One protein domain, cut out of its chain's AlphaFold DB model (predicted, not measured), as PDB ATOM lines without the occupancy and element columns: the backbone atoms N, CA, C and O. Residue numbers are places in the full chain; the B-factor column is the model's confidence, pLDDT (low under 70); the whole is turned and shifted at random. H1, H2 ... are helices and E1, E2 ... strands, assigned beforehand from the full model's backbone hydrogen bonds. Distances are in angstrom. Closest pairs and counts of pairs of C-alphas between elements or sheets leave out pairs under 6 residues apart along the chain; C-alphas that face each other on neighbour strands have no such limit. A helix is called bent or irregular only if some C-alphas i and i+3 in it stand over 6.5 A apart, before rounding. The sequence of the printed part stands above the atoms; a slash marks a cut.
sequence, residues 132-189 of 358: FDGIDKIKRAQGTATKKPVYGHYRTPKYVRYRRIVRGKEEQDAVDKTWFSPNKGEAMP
ATOM      1  N   PHE A 132     -25.789  -6.185   2.847       92.81
ATOM      2  CA  PHE A 132     -24.690  -5.810   3.722       92.81
ATOM      3  C   PHE A 132     -24.596  -6.750   4.925       92.81
ATOM      4  O   PHE A 132     -25.589  -7.311   5.398       92.81
ATOM      5  N   ASP A 133     -23.385  -6.871   5.464       92.88
ATOM      6  CA  ASP A 133     -23.122  -7.536   6.738       92.88
ATOM      7  C   ASP A 133     -23.486  -6.607   7.908       92.88
ATOM      8  O   ASP A 133     -22.636  -5.921   8.485       92.88
ATOM      9  N   GLY A 134     -24.768  -6.565   8.260       90.50
ATOM     10  CA  GLY A 134     -25.275  -5.785   9.382       90.50
ATOM     11  C   GLY A 134     -24.841  -6.333  10.744       90.50
ATOM     12  O   GLY A 134     -24.595  -7.523  10.921       90.50
ATOM     13  N   ILE A 135     -24.776  -5.455  11.746       93.38
ATOM     14  CA  ILE A 135     -24.412  -5.827  13.118       93.38
ATOM     15  C   ILE A 135     -25.635  -6.372  13.859       93.38
ATOM     16  O   ILE A 135     -26.657  -5.691  13.954       93.38
ATOM     17  N   ASP A 136     -25.522  -7.564  14.448       92.00
ATOM     18  CA  ASP A 136     -26.579  -8.129  15.288       92.00
ATOM     19  C   ASP A 136     -26.328  -7.936  16.787       92.00
ATOM     20  O   ASP A 136     -27.130  -7.282  17.465       92.00
ATOM     21  N   LYS A 137     -25.211  -8.457  17.310       91.31
ATOM     22  CA  LYS A 137     -24.821  -8.329  18.723       91.31
ATOM     23  C   LYS A 137     -23.377  -7.853  18.834       91.31
ATOM     24  O   LYS A 137     -22.500  -8.355  18.139       91.31
ATOM     25  N   ILE A 138     -23.128  -6.903  19.734       90.44
ATOM     26  CA  ILE A 138     -21.792  -6.357  20.011       90.44
ATOM     27  C   ILE A 138     -21.212  -7.086  21.225       90.44
ATOM     28  O   ILE A 138     -21.797  -7.043  22.307       90.44
ATOM     29  N   LYS A 139     -20.049  -7.720  21.063       89.81
ATOM     30  CA  LYS A 139     -19.296  -8.384  22.131       89.81
ATOM     31  C   LYS A 139     -18.207  -7.442  22.642       89.81
ATOM     32  O   LYS A 139     -17.072  -7.479  22.175       89.81
ATOM     33  N   ARG A 140     -18.567  -6.578  23.599       81.81
ATOM     34  CA  ARG A 140     -17.692  -5.499  24.104       81.81
ATOM     35  C   ARG A 140     -16.344  -6.005  24.617       81.81
ATOM     36  O   ARG A 140     -15.325  -5.471  24.207       81.81
ATOM     37  N   ALA A 141     -16.350  -7.061  25.431       82.19
ATOM     38  CA  ALA A 141     -15.133  -7.636  26.012       82.19
ATOM     39  C   ALA A 141     -14.124  -8.124  24.959       82.19
ATOM     40  O   ALA A 141     -12.931  -8.166  25.221       82.19
ATOM     41  N   GLN A 142     -14.602  -8.486  23.767       81.88
ATOM     42  CA  GLN A 142     -13.772  -9.008  22.683       81.88
ATOM     43  C   GLN A 142     -13.499  -7.960  21.599       81.88
ATOM     44  O   GLN A 142     -12.794  -8.261  20.644       81.88
ATOM     45  N   GLY A 143     -14.102  -6.767  21.677       81.88
ATOM     46  CA  GLY A 143     -14.038  -5.784  20.594       81.88
ATOM     47  C   GLY A 143     -14.579  -6.316  19.257       81.88
ATOM     48  O   GLY A 143     -14.112  -5.912  18.196       81.88
ATOM     49  N   THR A 144     -15.543  -7.243  19.278       87.12
ATOM     50  CA  THR A 144     -16.098  -7.879  18.067       87.12
ATOM     51  C   THR A 144     -17.621  -7.786  18.010       87.12
ATOM     52  O   THR A 144     -18.279  -7.325  18.946       87.12
ATOM     53  N   ALA A 145     -18.214  -8.201  16.889       89.38
ATOM     54  CA  ALA A 145     -19.659  -8.268  16.718       89.38
ATOM     55  C   ALA A 145     -20.080  -9.468  15.861       89.38
ATOM     56  O   ALA A 145     -19.356  -9.875  14.954       89.38
ATOM     57  N   THR A 146     -21.266 -10.015  16.137       92.25
ATOM     58  CA  THR A 146     -21.918 -10.979  15.243       92.25
ATOM     59  C   THR A 146     -22.615 -10.244  14.103       92.25
ATOM     60  O   THR A 146     -23.134  -9.138  14.287       92.25
ATOM     61  N   LYS A 147     -22.623 -10.867  12.923       93.62
ATOM     62  CA  LYS A 147     -23.187 -10.300  11.699       93.62
ATOM     63  C   LYS A 147     -24.504 -10.975  11.333       93.62
ATOM     64  O   LYS A 147     -24.676 -12.167  11.576       93.62
ATOM     65  N   LYS A 148     -25.407 -10.217  10.722       94.19
ATOM     66  CA  LYS A 148     -26.618 -10.710  10.064       94.19
ATOM     67  C   LYS A 148     -26.872  -9.914   8.784       94.19
ATOM     68  O   LYS A 148     -26.467  -8.754   8.730       94.19
ATOM     69  N   PRO A 149     -27.534 -10.494   7.774       95.06
ATOM     70  CA  PRO A 149     -27.884  -9.747   6.577       95.06
ATOM     71  C   PRO A 149     -28.749  -8.528   6.917       95.06
ATOM     72  O   PRO A 149     -29.661  -8.601   7.741       95.06
ATOM     73  N   VAL A 150     -28.431  -7.410   6.272       96.12
ATOM     74  CA  VAL A 150     -29.258  -6.205   6.196       96.12
ATOM     75  C   VAL A 150     -29.266  -5.759   4.742       96.12
ATOM     76  O   VAL A 150     -28.226  -5.784   4.089       96.12
ATOM     77  N   TYR A 151     -30.425  -5.364   4.239       95.88
ATOM     78  CA  TYR A 151     -30.636  -4.974   2.854       95.88
ATOM     79  C   TYR A 151     -30.885  -3.470   2.727       95.88
ATOM     80  O   TYR A 151     -31.383  -2.846   3.665       95.88
ATOM     81  N   GLY A 152     -30.530  -2.889   1.581       94.06
ATOM     82  CA  GLY A 152     -30.793  -1.491   1.224       94.06
ATOM     83  C   GLY A 152     -29.705  -0.523   1.686       94.06
ATOM     84  O   GLY A 152     -29.055   0.106   0.855       94.06
ATOM     85  N   HIS A 153     -29.461  -0.422   2.996       94.19
ATOM     86  CA  HIS A 153     -28.429   0.466   3.541       94.19
ATOM     87  C   HIS A 153     -27.714  -0.133   4.763       94.19
ATOM     88  O   HIS A 153     -28.335  -0.708   5.656       94.19
ATOM     89  N   TYR A 154     -26.390   0.035   4.845       91.50
ATOM     90  CA  TYR A 154     -25.567  -0.584   5.897       91.50
ATOM     91  C   TYR A 154     -25.578   0.176   7.236       91.50
ATOM     92  O   TYR A 154     -25.380  -0.426   8.298       91.50
ATOM     93  N   ARG A 155     -25.806   1.499   7.211       91.88
ATOM     94  CA  ARG A 155     -25.665   2.410   8.370       91.88
ATOM     95  C   ARG A 155     -26.849   2.361   9.349       91.88
ATOM     96  O   ARG A 155     -27.530   3.353   9.596       91.88
ATOM     97  N   THR A 156     -27.089   1.183   9.911       93.88
ATOM     98  CA  THR A 156     -28.131   0.931  10.924       93.88
ATOM     99  C   THR A 156     -27.751   1.488  12.310       93.88
ATOM    100  O   THR A 156     -26.563   1.665  12.596       93.88
ATOM    101  N   PRO A 157     -28.708   1.656  13.250       94.75
ATOM    102  CA  PRO A 157     -28.399   2.051  14.631       94.75
ATOM    103  C   PRO A 157     -27.395   1.126  15.331       94.75
ATOM    104  O   PRO A 157     -26.522   1.579  16.073       94.75
ATOM    105  N   LYS A 158     -27.475  -0.187  15.069       92.69
ATOM    106  CA  LYS A 158     -26.528  -1.168  15.620       92.69
ATOM    107  C   LYS A 158     -25.126  -1.007  15.024       92.69
ATOM    108  O   LYS A 158     -24.149  -1.150  15.756       92.69
ATOM    109  N   TYR A 159     -25.034  -0.693  13.733       91.81
ATOM    110  CA  TYR A 159     -23.766  -0.429  13.051       91.81
ATOM    111  C   TYR A 159     -23.060   0.806  13.629       91.81
ATOM    112  O   TYR A 159     -21.912   0.703  14.060       91.81
ATOM    113  N   VAL A 160     -23.771   1.933  13.744       91.00
ATOM    114  CA  VAL A 160     -23.228   3.187  14.305       91.00
ATOM    115  C   VAL A 160     -22.770   2.976  15.751       91.00
ATOM    116  O   VAL A 160     -21.658   3.347  16.125       91.00
ATOM    117  N   ARG A 161     -23.578   2.279  16.566       89.88
ATOM    118  CA  ARG A 161     -23.212   1.932  17.949       89.88
ATOM    119  C   ARG A 161     -21.939   1.087  18.020       89.88
ATOM    120  O   ARG A 161     -21.102   1.320  18.889       89.88
ATOM    121  N   TYR A 162     -21.788   0.106  17.132       89.31
ATOM    122  CA  TYR A 162     -20.576  -0.708  17.051       89.31
ATOM    123  C   TYR A 162     -19.352   0.134  16.676       89.31
ATOM    124  O   TYR A 162     -18.317   0.013  17.326       89.31
ATOM    125  N   ARG A 163     -19.468   1.030  15.691       87.31
ATOM    126  CA  ARG A 163     -18.371   1.915  15.269       87.31
ATOM    127  C   ARG A 163     -17.946   2.884  16.378       87.31
ATOM    128  O   ARG A 163     -16.747   3.000  16.622       87.31
ATOM    129  N   ARG A 164     -18.892   3.475  17.115       87.31
ATOM    130  CA  ARG A 164     -18.589   4.345  18.268       87.31
ATOM    131  C   ARG A 164     -17.894   3.579  19.401       87.31
ATOM    132  O   ARG A 164     -16.832   3.985  19.849       87.31
ATOM    133  N   ILE A 165     -18.452   2.440  19.828       85.38
ATOM    134  CA  ILE A 165     -17.954   1.693  21.003       85.38
ATOM    135  C   ILE A 165     -16.649   0.940  20.716       85.38
ATOM    136  O   ILE A 165     -15.775   0.889  21.571       85.38
ATOM    137  N   VAL A 166     -16.537   0.299  19.552       83.06
ATOM    138  CA  VAL A 166     -15.438  -0.638  19.254       83.06
ATOM    139  C   VAL A 166     -14.356   0.000  18.387       83.06
ATOM    140  O   VAL A 166     -13.193  -0.377  18.489       83.06
ATOM    141  N   ARG A 167     -14.713   0.947  17.509       77.94
ATOM    142  CA  ARG A 167     -13.754   1.592  16.596       77.94
ATOM    143  C   ARG A 167     -13.376   3.014  17.011       77.94
ATOM    144  O   ARG A 167     -12.508   3.576  16.355       77.94
ATOM    145  N   GLY A 168     -14.008   3.581  18.044       76.44
ATOM    146  CA  GLY A 168     -13.714   4.933  18.535       76.44
ATOM    147  C   GLY A 168     -13.919   6.030  17.487       76.44
ATOM    148  O   GLY A 168     -13.275   7.067  17.561       76.44
ATOM    149  N   LYS A 169     -14.762   5.788  16.473       74.44
ATOM    150  CA  LYS A 169     -15.039   6.757  15.407       74.44
ATOM    151  C   LYS A 169     -16.336   7.498  15.704       74.44
ATOM    152  O   LYS A 169     -17.376   6.854  15.865       74.44
ATOM    153  N   GLU A 170     -16.284   8.827  15.718       65.19
ATOM    154  CA  GLU A 170     -17.480   9.666  15.617       65.19
ATOM    155  C   GLU A 170     -18.006   9.601  14.181       65.19
ATOM    156  O   GLU A 170     -17.590  10.331  13.288       65.19
ATOM    157  N   GLU A 171     -18.884   8.631  13.939       65.81
ATOM    158  CA  GLU A 171     -19.694   8.593  12.727       65.81
ATOM    159  C   GLU A 171     -21.006   9.351  12.915       65.81
ATOM    160  O   GLU A 171     -21.552   9.440  14.025       65.81
ATOM    161  N   GLN A 172     -21.531   9.798  11.774       71.25
ATOM    162  CA  GLN A 172     -22.896  10.275  11.624       71.25
ATOM    163  C   GLN A 172     -23.928   9.317  12.201       71.25
ATOM    164  O   GLN A 172     -23.702   8.113  12.367       71.25
ATOM    165  N   ASP A 173     -25.097   9.880  12.459       87.81
ATOM    166  CA  ASP A 173     -26.223   9.126  12.954       87.81
ATOM    167  C   ASP A 173     -26.705   8.071  11.954       87.81
ATOM    168  O   ASP A 173     -26.407   8.070  10.750       87.81
ATOM    169  N   ALA A 174     -27.437   7.106  12.504       91.00
ATOM    170  CA  ALA A 174     -28.067   6.074  11.706       91.00
ATOM    171  C   ALA A 174     -28.972   6.714  10.650       91.00
ATOM    172  O   ALA A 174     -29.616   7.727  10.911       91.00
ATOM    173  N   VAL A 175     -29.023   6.101   9.468       93.62
ATOM    174  CA  VAL A 175     -29.983   6.535   8.449       93.62
ATOM    175  C   VAL A 175     -31.415   6.220   8.881       93.62
ATOM    176  O   VAL A 175     -31.644   5.465   9.835       93.62
ATOM    177  N   ASP A 176     -32.376   6.773   8.144       94.06
ATOM    178  CA  ASP A 176     -33.793   6.493   8.338       94.06
ATOM    179  C   ASP A 176     -34.072   4.977   8.342       94.06
ATOM    180  O   ASP A 176     -33.508   4.208   7.557       94.06
ATOM    181  N   LYS A 177     -34.955   4.534   9.248       95.31
ATOM    182  CA  LYS A 177     -35.295   3.112   9.422       95.31
ATOM    183  C   LYS A 177     -35.913   2.492   8.175       95.31
ATOM    184  O   LYS A 177     -35.830   1.283   8.014       95.31
ATOM    185  N   THR A 178     -36.533   3.293   7.314       96.12
ATOM    186  CA  THR A 178     -37.102   2.819   6.053       96.12
ATOM    187  C   THR A 178     -36.025   2.445   5.044       96.12
ATOM    188  O   THR A 178     -36.305   1.658   4.153       96.12
ATOM    189  N   TRP A 179     -34.788   2.938   5.166       96.25
ATOM    190  CA  TRP A 179     -33.742   2.702   4.162       96.25
ATOM    191  C   TRP A 179     -33.069   1.338   4.288       96.25
ATOM    192  O   TRP A 179     -32.295   0.960   3.408       96.25
ATOM    193  N   PHE A 180     -33.349   0.597   5.361       96.25
ATOM    194  CA  PHE A 180     -32.791  -0.726   5.579       96.25
ATOM    195  C   PHE A 180     -33.823  -1.710   6.128       96.25
ATOM    196  O   PHE A 180     -34.697  -1.343   6.904       96.25
ATOM    197  N   SER A 181     -33.687  -2.987   5.775       96.69
ATOM    198  CA  SER A 181     -34.518  -4.067   6.325       96.69
ATOM    199  C   SER A 181     -33.692  -5.343   6.532       96.69
ATOM    200  O   SER A 181     -32.721  -5.565   5.808       96.69
ATOM    201  N   PRO A 182     -34.019  -6.198   7.522       95.25
ATOM    202  CA  PRO A 182     -33.495  -7.564   7.566       95.25
ATOM    203  C   PRO A 182     -33.971  -8.440   6.393       95.25
ATOM    204  O   PRO A 182     -33.346  -9.465   6.135       95.25
ATOM    205  N   ASN A 183     -35.034  -8.044   5.686       95.19
ATOM    206  CA  ASN A 183     -35.654  -8.800   4.603       95.19
ATOM    207  C   ASN A 183     -35.455  -8.103   3.249       95.19
ATOM    208  O   ASN A 183     -35.405  -6.875   3.154       95.19
ATOM    209  N   LYS A 184     -35.378  -8.902   2.181       94.50
ATOM    210  CA  LYS A 184     -35.397  -8.398   0.803       94.50
ATOM    211  C   LYS A 184     -36.768  -7.806   0.459       94.50
ATOM    212  O   LYS A 184     -37.795  -8.302   0.911       94.50
ATOM    213  N   GLY A 185     -36.775  -6.772  -0.372       93.00
ATOM    214  CA  GLY A 185     -37.965  -6.144  -0.947       93.00
ATOM    215  C   GLY A 185     -38.562  -5.021  -0.102       93.00
ATOM    216  O   GLY A 185     -39.302  -4.197  -0.632       93.00
ATOM    217  N   GLU A 186     -38.202  -4.920   1.178       95.06
ATOM    218  CA  GLU A 186     -38.843  -3.988   2.115       95.06
ATOM    219  C   GLU A 186     -38.133  -2.633   2.243       95.06
ATOM    220  O   GLU A 186     -38.782  -1.612   2.469       95.06
ATOM    221  N   ALA A 187     -36.803  -2.609   2.118       96.06
ATOM    222  CA  ALA A 187     -36.020  -1.390   2.303       96.06
ATOM    223  C   ALA A 187     -36.329  -0.354   1.212       96.06
ATOM    224  O   ALA A 187     -36.540  -0.697   0.060       96.06
ATOM    225  N   MET A 188     -36.294   0.930   1.540       96.12
ATOM    226  CA  MET A 188     -36.551   2.046   0.628       96.12
ATOM    227  C   MET A 188     -35.375   3.035   0.635       96.12
ATOM    228  O   MET A 188     -35.560   4.187   1.026       96.12
ATOM    229  N   PRO A 189     -34.149   2.622   0.259       95.25
ATOM    230  CA  PRO A 189     -32.996   3.523   0.246       95.25
ATOM    231  C   PRO A 189     -33.144   4.631  -0.819       95.25
ATOM    232  O   PRO A 189     -33.886   4.438  -1.786       95.25
TER     233      PRO A 189
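What this domain is: This is residues 132 to 189 of the 358 residues of an uncharacterized protein of Candidatus Pacearchaeota archaeon (UniProt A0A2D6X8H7). Picture a bent hairpin of two antiparallel strands, E1 and E2, with one short helix, H1, packed over one side of it, mostly over E1. After H1 a long stretch with no named element, residues 168 to 189, runs back past the helix on the side away from the hairpin and then winds up beyond the end of the hairpin that lies opposite its turn. The printed part has 58 residues, with two named strands and one named helix in the order E1, E2, H1; the class is mixed, helices and strands, though under half of the residues are in named elements. The whole is compact, with a radius of gyration of the C-alphas of 11.5 A, and its outline is only just elongated, 35 by 21 by 12 A.

Where its parts are: Find C-alpha 132 at (-24.690, -5.810, 3.722); there E1 begins, and it runs through residues 132 to 139 over 19.4 A. E1 bends by 59 degrees at residue 136. Next look at C-alpha 144 at (-16.098, -7.879, 18.067), where E2 begins; it holds residues 144 to 151, measures 21.2 A and bends by 55 degrees at residue 148. H1 follows at residues 157 to 167, 14.8 A long, and ends at C-alpha 167 at (-13.754, 1.592, 16.596).

How they stand to each other: Begin with the sheet of two strands, E1 and E2, which form a hairpin with 148 degrees between their directions. Look at N 134 and O 148, 2.8 A apart, and at N 146 and O 137, 2.9 A apart; both pairs are within hydrogen-bond range. The C-alphas of Ile 138 and Ala 145 face each other at 4.4 A. Now go to H1: it has 8 pairs of C-alphas within 8 A of E1, and the closest C-alphas are those of Ile 135 and Tyr 159, 5.4 A apart. With E2 it has 2 such pairs, the closest C-alphas being those of Thr 144 and Val 166 at 7.4 A. In H1, every O i to N i+4 pair is within hydrogen-bond range.

The domain as a whole: The two C-alphas farthest apart are those of Ala 141 and Gly 185, 35.4 A, while the first and last printed C-alphas, of Phe 132 and Pro 189, are 13.0 A apart. The printed part has no cut, and the links E1 to E2 and E2 to H1 are both tight. The C-alphas of residues 168 to 189 lie 8 to 18 A from the mean of the C-alphas. The mean pLDDT of the printed part is 89.7; look for low confidence, under 70, at residues 170 to 171.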